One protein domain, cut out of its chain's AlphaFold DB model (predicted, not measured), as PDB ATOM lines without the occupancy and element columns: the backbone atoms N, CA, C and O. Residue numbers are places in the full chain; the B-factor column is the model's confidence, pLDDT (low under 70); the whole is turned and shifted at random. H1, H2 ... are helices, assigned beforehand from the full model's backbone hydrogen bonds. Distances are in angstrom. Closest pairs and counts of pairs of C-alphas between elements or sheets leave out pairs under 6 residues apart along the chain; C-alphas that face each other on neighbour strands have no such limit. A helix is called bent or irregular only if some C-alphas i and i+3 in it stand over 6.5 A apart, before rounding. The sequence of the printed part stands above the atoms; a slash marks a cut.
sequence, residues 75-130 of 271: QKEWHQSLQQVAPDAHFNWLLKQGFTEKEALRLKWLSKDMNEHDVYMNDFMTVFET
ATOM      1  N   GLN A  75     301.618 419.506 624.463       91.69
ATOM      2  CA  GLN A  75     300.277 419.023 624.812       91.69
ATOM      3  C   GLN A  75     299.231 420.147 624.907       91.69
ATOM      4  O   GLN A  75     298.110 419.902 625.355       91.69
ATOM      5  N   LYS A  76     299.565 421.369 624.467       91.69
ATOM      6  CA  LYS A  76     298.715 422.567 624.620       91.69
ATOM      7  C   LYS A  76     297.293 422.389 624.113       91.69
ATOM      8  O   LYS A  76     296.348 422.585 624.874       91.69
ATOM      9  N   GLU A  77     297.140 421.962 622.866       90.06
ATOM     10  CA  GLU A  77     295.821 421.760 622.254       90.06
ATOM     11  C   GLU A  77     295.004 420.693 622.992       90.06
ATOM     12  O   GLU A  77     293.795 420.837 623.184       90.06
ATOM     13  N   TRP A  78     295.670 419.632 623.455       91.56
ATOM     14  CA  TRP A  78     295.015 418.562 624.193       91.56
ATOM     15  C   TRP A  78     294.522 419.046 625.560       91.56
ATOM     16  O   TRP A  78     293.360 418.826 625.894       91.56
ATOM     17  N   HIS A  79     295.354 419.769 626.315       93.75
ATOM     18  CA  HIS A  79     294.959 420.361 627.593       93.75
ATOM     19  C   HIS A  79     293.834 421.392 627.443       93.75
ATOM     20  O   HIS A  79     292.896 421.380 628.238       93.75
ATOM     21  N   GLN A  80     293.877 422.233 626.403       91.00
ATOM     22  CA  GLN A  80     292.804 423.186 626.090       91.00
ATOM     23  C   GLN A  80     291.482 422.474 625.811       91.00
ATOM     24  O   GLN A  80     290.449 422.837 626.374       91.00
ATOM     25  N   SER A  81     291.515 421.442 624.964       91.06
ATOM     26  CA  SER A  81     290.329 420.653 624.648       91.06
ATOM     27  C   SER A  81     289.776 419.976 625.901       91.06
ATOM     28  O   SER A  81     288.591 420.117 626.199       91.06
ATOM     29  N   LEU A  82     290.628 419.309 626.684       90.81
ATOM     30  CA  LEU A  82     290.207 418.565 627.870       90.81
ATOM     31  C   LEU A  82     289.630 419.475 628.961       90.81
ATOM     32  O   LEU A  82     288.653 419.101 629.607       90.81
ATOM     33  N   GLN A  83     290.165 420.690 629.112       89.06
ATOM     34  CA  GLN A  83     289.601 421.715 629.989       89.06
ATOM     35  C   GLN A  83     288.171 422.106 629.586       89.06
ATOM     36  O   GLN A  83     287.361 422.400 630.461       89.06
ATOM     37  N   GLN A  84     287.845 422.117 628.290       88.06
ATOM     38  CA  GLN A  84     286.502 422.453 627.807       88.06
ATOM     39  C   GLN A  84     285.516 421.295 627.979       88.06
ATOM     40  O   GLN A  84     284.377 421.520 628.382       88.06
ATOM     41  N   VAL A  85     285.933 420.058 627.682       92.94
ATOM     42  CA  VAL A  85     285.015 418.904 627.688       92.94
ATOM     43  C   VAL A  85     284.903 418.197 629.039       92.94
ATOM     44  O   VAL A  85     283.859 417.618 629.331       92.94
ATOM     45  N   ALA A  86     285.959 418.201 629.856       93.19
ATOM     46  CA  ALA A  86     286.020 417.448 631.110       93.19
ATOM     47  C   ALA A  86     286.947 418.116 632.155       93.19
ATOM     48  O   ALA A  86     287.908 417.487 632.615       93.19
ATOM     49  N   PRO A  87     286.673 419.372 632.566       90.00
ATOM     50  CA  PRO A  87     287.572 420.173 633.406       90.00
ATOM     51  C   PRO A  87     287.931 419.511 634.742       90.00
ATOM     52  O   PRO A  87     289.098 419.509 635.132       90.00
ATOM     53  N   ASP A  88     286.957 418.917 635.434       90.69
ATOM     54  CA  ASP A  88     287.193 418.297 636.743       90.69
ATOM     55  C   ASP A  88     287.985 416.993 636.620       90.69
ATOM     56  O   ASP A  88     288.847 416.696 637.449       90.69
ATOM     57  N   ALA A  89     287.730 416.204 635.572       94.62
ATOM     58  CA  ALA A  89     288.483 414.979 635.313       94.62
ATOM     59  C   ALA A  89     289.937 415.302 634.947       94.62
ATOM     60  O   ALA A  89     290.852 414.651 635.452       94.62
ATOM     61  N   HIS A  90     290.148 416.333 634.121       94.38
ATOM     62  CA  HIS A  90     291.472 416.847 633.774       94.38
ATOM     63  C   HIS A  90     292.236 417.305 635.017       94.38
ATOM     64  O   HIS A  90     293.347 416.832 635.253       94.38
ATOM     65  N   PHE A  91     291.626 418.154 635.846       93.19
ATOM     66  CA  PHE A  91     292.247 418.658 637.069       93.19
ATOM     67  C   PHE A  91     292.630 417.524 638.031       93.19
ATOM     68  O   PHE A  91     293.780 417.422 638.450       93.19
ATOM     69  N   ASN A  92     291.704 416.602 638.309       95.00
ATOM     70  CA  ASN A  92     291.978 415.447 639.167       95.00
ATOM     71  C   ASN A  92     293.055 414.519 638.589       95.00
ATOM     72  O   ASN A  92     293.799 413.883 639.336       95.00
ATOM     73  N   TRP A  93     293.139 414.408 637.263       95.50
ATOM     74  CA  TRP A  93     294.184 413.630 636.613       95.50
ATOM     75  C   TRP A  93     295.566 414.276 636.776       95.50
ATOM     76  O   TRP A  93     296.507 413.544 637.079       95.50
ATOM     77  N   LEU A  94     295.683 415.609 636.682       95.69
ATOM     78  CA  LEU A  94     296.935 416.332 636.960       95.69
ATOM     79  C   LEU A  94     297.425 416.085 638.390       95.69
ATOM     80  O   LEU A  94     298.593 415.757 638.583       95.69
ATOM     81  N   LEU A  95     296.525 416.135 639.379       96.25
ATOM     82  CA  LEU A  95     296.873 415.809 640.768       96.25
ATOM     83  C   LEU A  95     297.429 414.381 640.894       96.25
ATOM     84  O   LEU A  95     298.410 414.143 641.592       96.25
ATOM     85  N   LYS A  96     296.845 413.418 640.167       96.62
ATOM     86  CA  LYS A  96     297.349 412.033 640.119       96.62
ATOM     87  C   LYS A  96     298.703 411.897 639.418       96.62
ATOM     88  O   LYS A  96     299.391 410.917 639.682       96.62
ATOM     89  N   GLN A  97     299.074 412.835 638.545       94.50
ATOM     90  CA  GLN A  97     300.401 412.871 637.921       94.50
ATOM     91  C   GLN A  97     301.469 413.495 638.837       94.50
ATOM     92  O   GLN A  97     302.634 413.537 638.460       94.50
ATOM     93  N   GLY A  98     301.096 413.943 640.041       95.12
ATOM     94  CA  GLY A  98     302.027 414.481 641.034       95.12
ATOM     95  C   GLY A  98     302.100 416.006 641.084       95.12
ATOM     96  O   GLY A  98     302.853 416.528 641.899       95.12
ATOM     97  N   PHE A  99     301.307 416.718 640.279       95.75
ATOM     98  CA  PHE A  99     301.192 418.171 640.386       95.75
ATOM     99  C   PHE A  99     300.442 418.558 641.664       95.75
ATOM    100  O   PHE A  99     299.413 417.970 642.010       95.75
ATOM    101  N   THR A 100     300.927 419.588 642.347       95.69
ATOM    102  CA  THR A 100     300.188 420.258 643.420       95.69
ATOM    103  C   THR A 100     298.942 420.955 642.867       95.69
ATOM    104  O   THR A 100     298.822 421.210 641.670       95.69
ATOM    105  N   GLU A 101     298.006 421.326 643.742       95.12
ATOM    106  CA  GLU A 101     296.816 422.090 643.345       95.12
ATOM    107  C   GLU A 101     297.178 423.412 642.646       95.12
ATOM    108  O   GLU A 101     296.628 423.727 641.587       95.12
ATOM    109  N   LYS A 102     298.172 424.135 643.174       94.12
ATOM    110  CA  LYS A 102     298.684 425.376 642.585       94.12
ATOM    111  C   LYS A 102     299.254 425.157 641.181       94.12
ATOM    112  O   LYS A 102     298.935 425.923 640.271       94.12
ATOM    113  N   GLU A 103     300.073 424.126 640.984       94.94
ATOM    114  CA  GLU A 103     300.647 423.810 639.668       94.94
ATOM    115  C   GLU A 103     299.576 423.334 638.687       94.94
ATOM    116  O   GLU A 103     299.563 423.772 637.541       94.94
ATOM    117  N   ALA A 104     298.618 422.518 639.131       95.12
ATOM    118  CA  ALA A 104     297.517 422.059 638.290       95.12
ATOM    119  C   ALA A 104     296.647 423.229 637.792       95.12
ATOM    120  O   ALA A 104     296.286 423.274 636.613       95.12
ATOM    121  N   LEU A 105     296.357 424.214 638.653       93.25
ATOM    122  CA  LEU A 105     295.668 425.448 638.255       93.25
ATOM    123  C   LEU A 105     296.511 426.291 637.286       93.25
ATOM    124  O   LEU A 105     295.984 426.792 636.291       93.25
ATOM    125  N   ARG A 106     297.820 426.420 637.530       94.25
ATOM    126  CA  ARG A 106     298.743 427.127 636.625       94.25
ATOM    127  C   ARG A 106     298.864 426.438 635.272       94.25
ATOM    128  O   ARG A 106     298.876 427.114 634.254       94.25
ATOM    129  N   LEU A 107     298.905 425.112 635.228       93.69
ATOM    130  CA  LEU A 107     298.943 424.360 633.982       93.69
ATOM    131  C   LEU A 107     297.643 424.560 633.205       93.69
ATOM    132  O   LEU A 107     297.686 424.865 632.017       93.69
ATOM    133  N   LYS A 108     296.496 424.464 633.885       90.31
ATOM    134  CA  LYS A 108     295.172 424.700 633.294       90.31
ATOM    135  C   LYS A 108     295.077 426.080 632.635       90.31
ATOM    136  O   LYS A 108     294.658 426.188 631.486       90.31
ATOM    137  N   TRP A 109     295.481 427.141 633.331       88.31
ATOM    138  CA  TRP A 109     295.249 428.510 632.858       88.31
ATOM    139  C   TRP A 109     296.414 429.127 632.084       88.31
ATOM    140  O   TRP A 109     296.176 429.919 631.169       88.31
ATOM    141  N   LEU A 110     297.652 428.746 632.391       91.56
ATOM    142  CA  LEU A 110     298.864 429.390 631.886       91.56
ATOM    143  C   LEU A 110     299.604 428.482 630.899       91.56
ATOM    144  O   LEU A 110     299.332 428.579 629.699       91.56
ATOM    145  N   SER A 111     300.480 427.587 631.380       93.31
ATOM    146  CA  SER A 111     301.429 426.858 630.518       93.31
ATOM    147  C   SER A 111     300.736 425.955 629.500       93.31
ATOM    148  O   SER A 111     301.200 425.839 628.365       93.31
ATOM    149  N   LYS A 112     299.621 425.322 629.902       92.31
ATOM    150  CA  LYS A 112     298.862 424.324 629.128       92.31
ATOM    151  C   LYS A 112     299.730 423.177 628.616       92.31
ATOM    152  O   LYS A 112     299.342 422.458 627.712       92.31
ATOM    153  N   ASP A 113     300.904 422.998 629.193       92.69
ATOM    154  CA  ASP A 113     301.872 421.989 628.816       92.69
ATOM    155  C   ASP A 113     302.571 421.527 630.083       92.69
ATOM    156  O   ASP A 113     303.067 422.364 630.843       92.69
ATOM    157  N   MET A 114     302.557 420.217 630.324       92.62
ATOM    158  CA  MET A 114     303.267 419.615 631.451       92.62
ATOM    159  C   MET A 114     304.756 419.440 631.176       92.62
ATOM    160  O   MET A 114     305.538 419.479 632.117       92.62
ATOM    161  N   ASN A 115     305.154 419.270 629.913       91.31
ATOM    162  CA  ASN A 115     306.538 418.958 629.554       91.31
ATOM    163  C   ASN A 115     307.451 420.177 629.724       91.31
ATOM    164  O   ASN A 115     308.635 420.044 630.010       91.31
ATOM    165  N   GLU A 116     306.876 421.368 629.565       92.56
ATOM    166  CA  GLU A 116     307.565 422.656 629.672       92.56
ATOM    167  C   GLU A 116     306.985 423.523 630.801       92.56
ATOM    168  O   GLU A 116     307.220 424.730 630.826       92.56
ATOM    169  N   HIS A 117     306.206 422.940 631.728       93.94
ATOM    170  CA  HIS A 117     305.494 423.697 632.767       93.94
ATOM    171  C   HIS A 117     306.439 424.583 633.581       93.94
ATOM    172  O   HIS A 117     306.198 425.781 633.709       93.94
ATOM    173  N   ASP A 118     307.529 424.005 634.081       93.25
ATOM    174  CA  ASP A 118     308.457 424.698 634.975       93.25
ATOM    175  C   ASP A 118     309.203 425.823 634.260       93.25
ATOM    176  O   ASP A 118     309.304 426.931 634.786       93.25
ATOM    177  N   VAL A 119     309.667 425.566 633.033       94.75
ATOM    178  CA  VAL A 119     310.345 426.568 632.196       94.75
ATOM    179  C   VAL A 119     309.392 427.718 631.887       94.75
ATOM    180  O   VAL A 119     309.722 428.876 632.136       94.75
ATOM    181  N   TYR A 120     308.174 427.401 631.438       95.50
ATOM    182  CA  TYR A 120     307.148 428.402 631.173       95.50
ATOM    183  C   TYR A 120     306.849 429.242 632.419       95.50
ATOM    184  O   TYR A 120     306.761 430.464 632.333       95.50
ATOM    185  N   MET A 121     306.677 428.606 633.583       95.00
ATOM    186  CA  MET A 121     306.351 429.319 634.816       95.00
ATOM    187  C   MET A 121     307.514 430.171 635.321       95.00
ATOM    188  O   MET A 121     307.269 431.250 635.858       95.00
ATOM    189  N   ASN A 122     308.757 429.732 635.126       94.56
ATOM    190  CA  ASN A 122     309.935 430.535 635.429       94.56
ATOM    191  C   ASN A 122     309.979 431.809 634.569       94.56
ATOM    192  O   ASN A 122     310.129 432.911 635.101       94.56
ATOM    193  N   ASP A 123     309.773 431.679 633.259       94.94
ATOM    194  CA  ASP A 123     309.752 432.823 632.342       94.94
ATOM    195  C   ASP A 123     308.566 433.752 632.631       94.94
ATOM    196  O   ASP A 123     308.715 434.976 632.678       94.94
ATOM    197  N   PHE A 124     307.391 433.176 632.910       93.25
ATOM    198  CA  PHE A 124     306.204 433.917 633.325       93.25
ATOM    199  C   PHE A 124     306.492 434.757 634.573       93.25
ATOM    200  O   PHE A 124     306.238 435.961 634.578       93.25
ATOM    201  N   MET A 125     307.064 434.153 635.620       91.12
ATOM    202  CA  MET A 125     307.371 434.871 636.858       91.12
ATOM    203  C   MET A 125     308.464 435.921 636.665       91.12
ATOM    204  O   MET A 125     308.317 437.009 637.206       91.12
ATOM    205  N   THR A 126     309.478 435.658 635.835       93.00
ATOM    206  CA  THR A 126     310.535 436.633 635.500       93.00
ATOM    207  C   THR A 126     309.952 437.941 634.957       93.00
ATOM    208  O   THR A 126     310.423 439.028 635.281       93.00
ATOM    209  N   VAL A 127     308.897 437.856 634.142       91.44
ATOM    210  CA  VAL A 127     308.204 439.043 633.624       91.44
ATOM    211  C   VAL A 127     307.270 439.631 634.681       91.44
ATOM    212  O   VAL A 127     307.357 440.818 635.005       91.44
ATOM    213  N   PHE A 128     306.372 438.812 635.236       88.94
ATOM    214  CA  PHE A 128     305.282 439.290 636.088       88.94
ATOM    215  C   PHE A 128     305.762 439.818 637.439       88.94
ATOM    216  O   PHE A 128     305.173 440.764 637.958       88.94
ATOM    217  N   GLU A 129     306.840 439.284 638.014       89.06
ATOM    218  CA  GLU A 129     307.330 439.730 639.321       89.06
ATOM    219  C   GLU A 129     307.713 441.211 639.349       89.06
ATOM    220  O   GLU A 129     307.642 441.837 640.404       89.06
ATOM    221  N   THR A 130     308.064 441.789 638.200       90.00
ATOM    222  CA  THR A 130     308.443 443.203 638.077       90.00
ATOM    223  C   THR A 130     307.233 444.130 637.974       90.00
ATOM    224  O   THR A 130     307.323 445.312 638.299       90.00
TER     225      THR A 130
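This is residues 75 to 130 of the 271 residues of the protein "HTH merR-type domain-containing protein" of Photobacterium damsela subsp. piscicida (UniProt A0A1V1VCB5). The longest helix, H4, leads away from a small cluster of three short helices, H1, H2 and H3, which make a triangle of steeply tilted neighbours. H4 makes a corner with the end of H3, and its far end with the tail, residues 125 to 130, sticks out and adds to the length. The printed part has 56 residues with four named helices in the order H1, H2, H3, H4 and no named strand; the class is all helix. It is compact, with a radius of gyration of the C-alphas of 11.3 A, yet elongated in outline, with spans of 35 by 21 by 17 A.

H4, residues 117 to 128, is 15.9 A long and ends at C-alpha 128 (305.282, 439.290, 636.088). H3, residues 101 to 111, is irregular: C-alphas 108 and 111 are 7.2 A apart. H2 has residues 87 to 96. H1, residues 76 to 85, begins at C-alpha 76 (298.715, 422.567, 624.620).

H4 touches H3 only at the corner, about perpendicular at 76 degrees, with residues 117 to 121 alone; the closest C-alphas, of Ser 111 and His 117, are 5.6 A apart. H3 is the hub, touching three helices. It touches H2 at a steep tilt of 59 degrees, opposite ways, closest at the C-alphas of Leu 94 and Ala 104, 5.9 A. It touches H1 at a steep tilt of 65 degrees, opposite ways, closest at the C-alphas of Gln 83 and Lys 108, 7.1 A. H1 and H2 only just touch, with 3 pairs of C-alphas within 8 A, the closest those of Leu 82 and His 90, 6.3 A. H4 is apart from H1 and H2. Every O i to N i+4 pair is within hydrogen-bond range in H1, H2 and H4, and 6 of 7 are in H3.

The two farthest C-alphas, of Val 85 and Thr 130, are 35.3 A apart. The printed part has no cut, and its three links are tight. The mean pLDDT of the printed part is 92.9, and no printed residue is under 70.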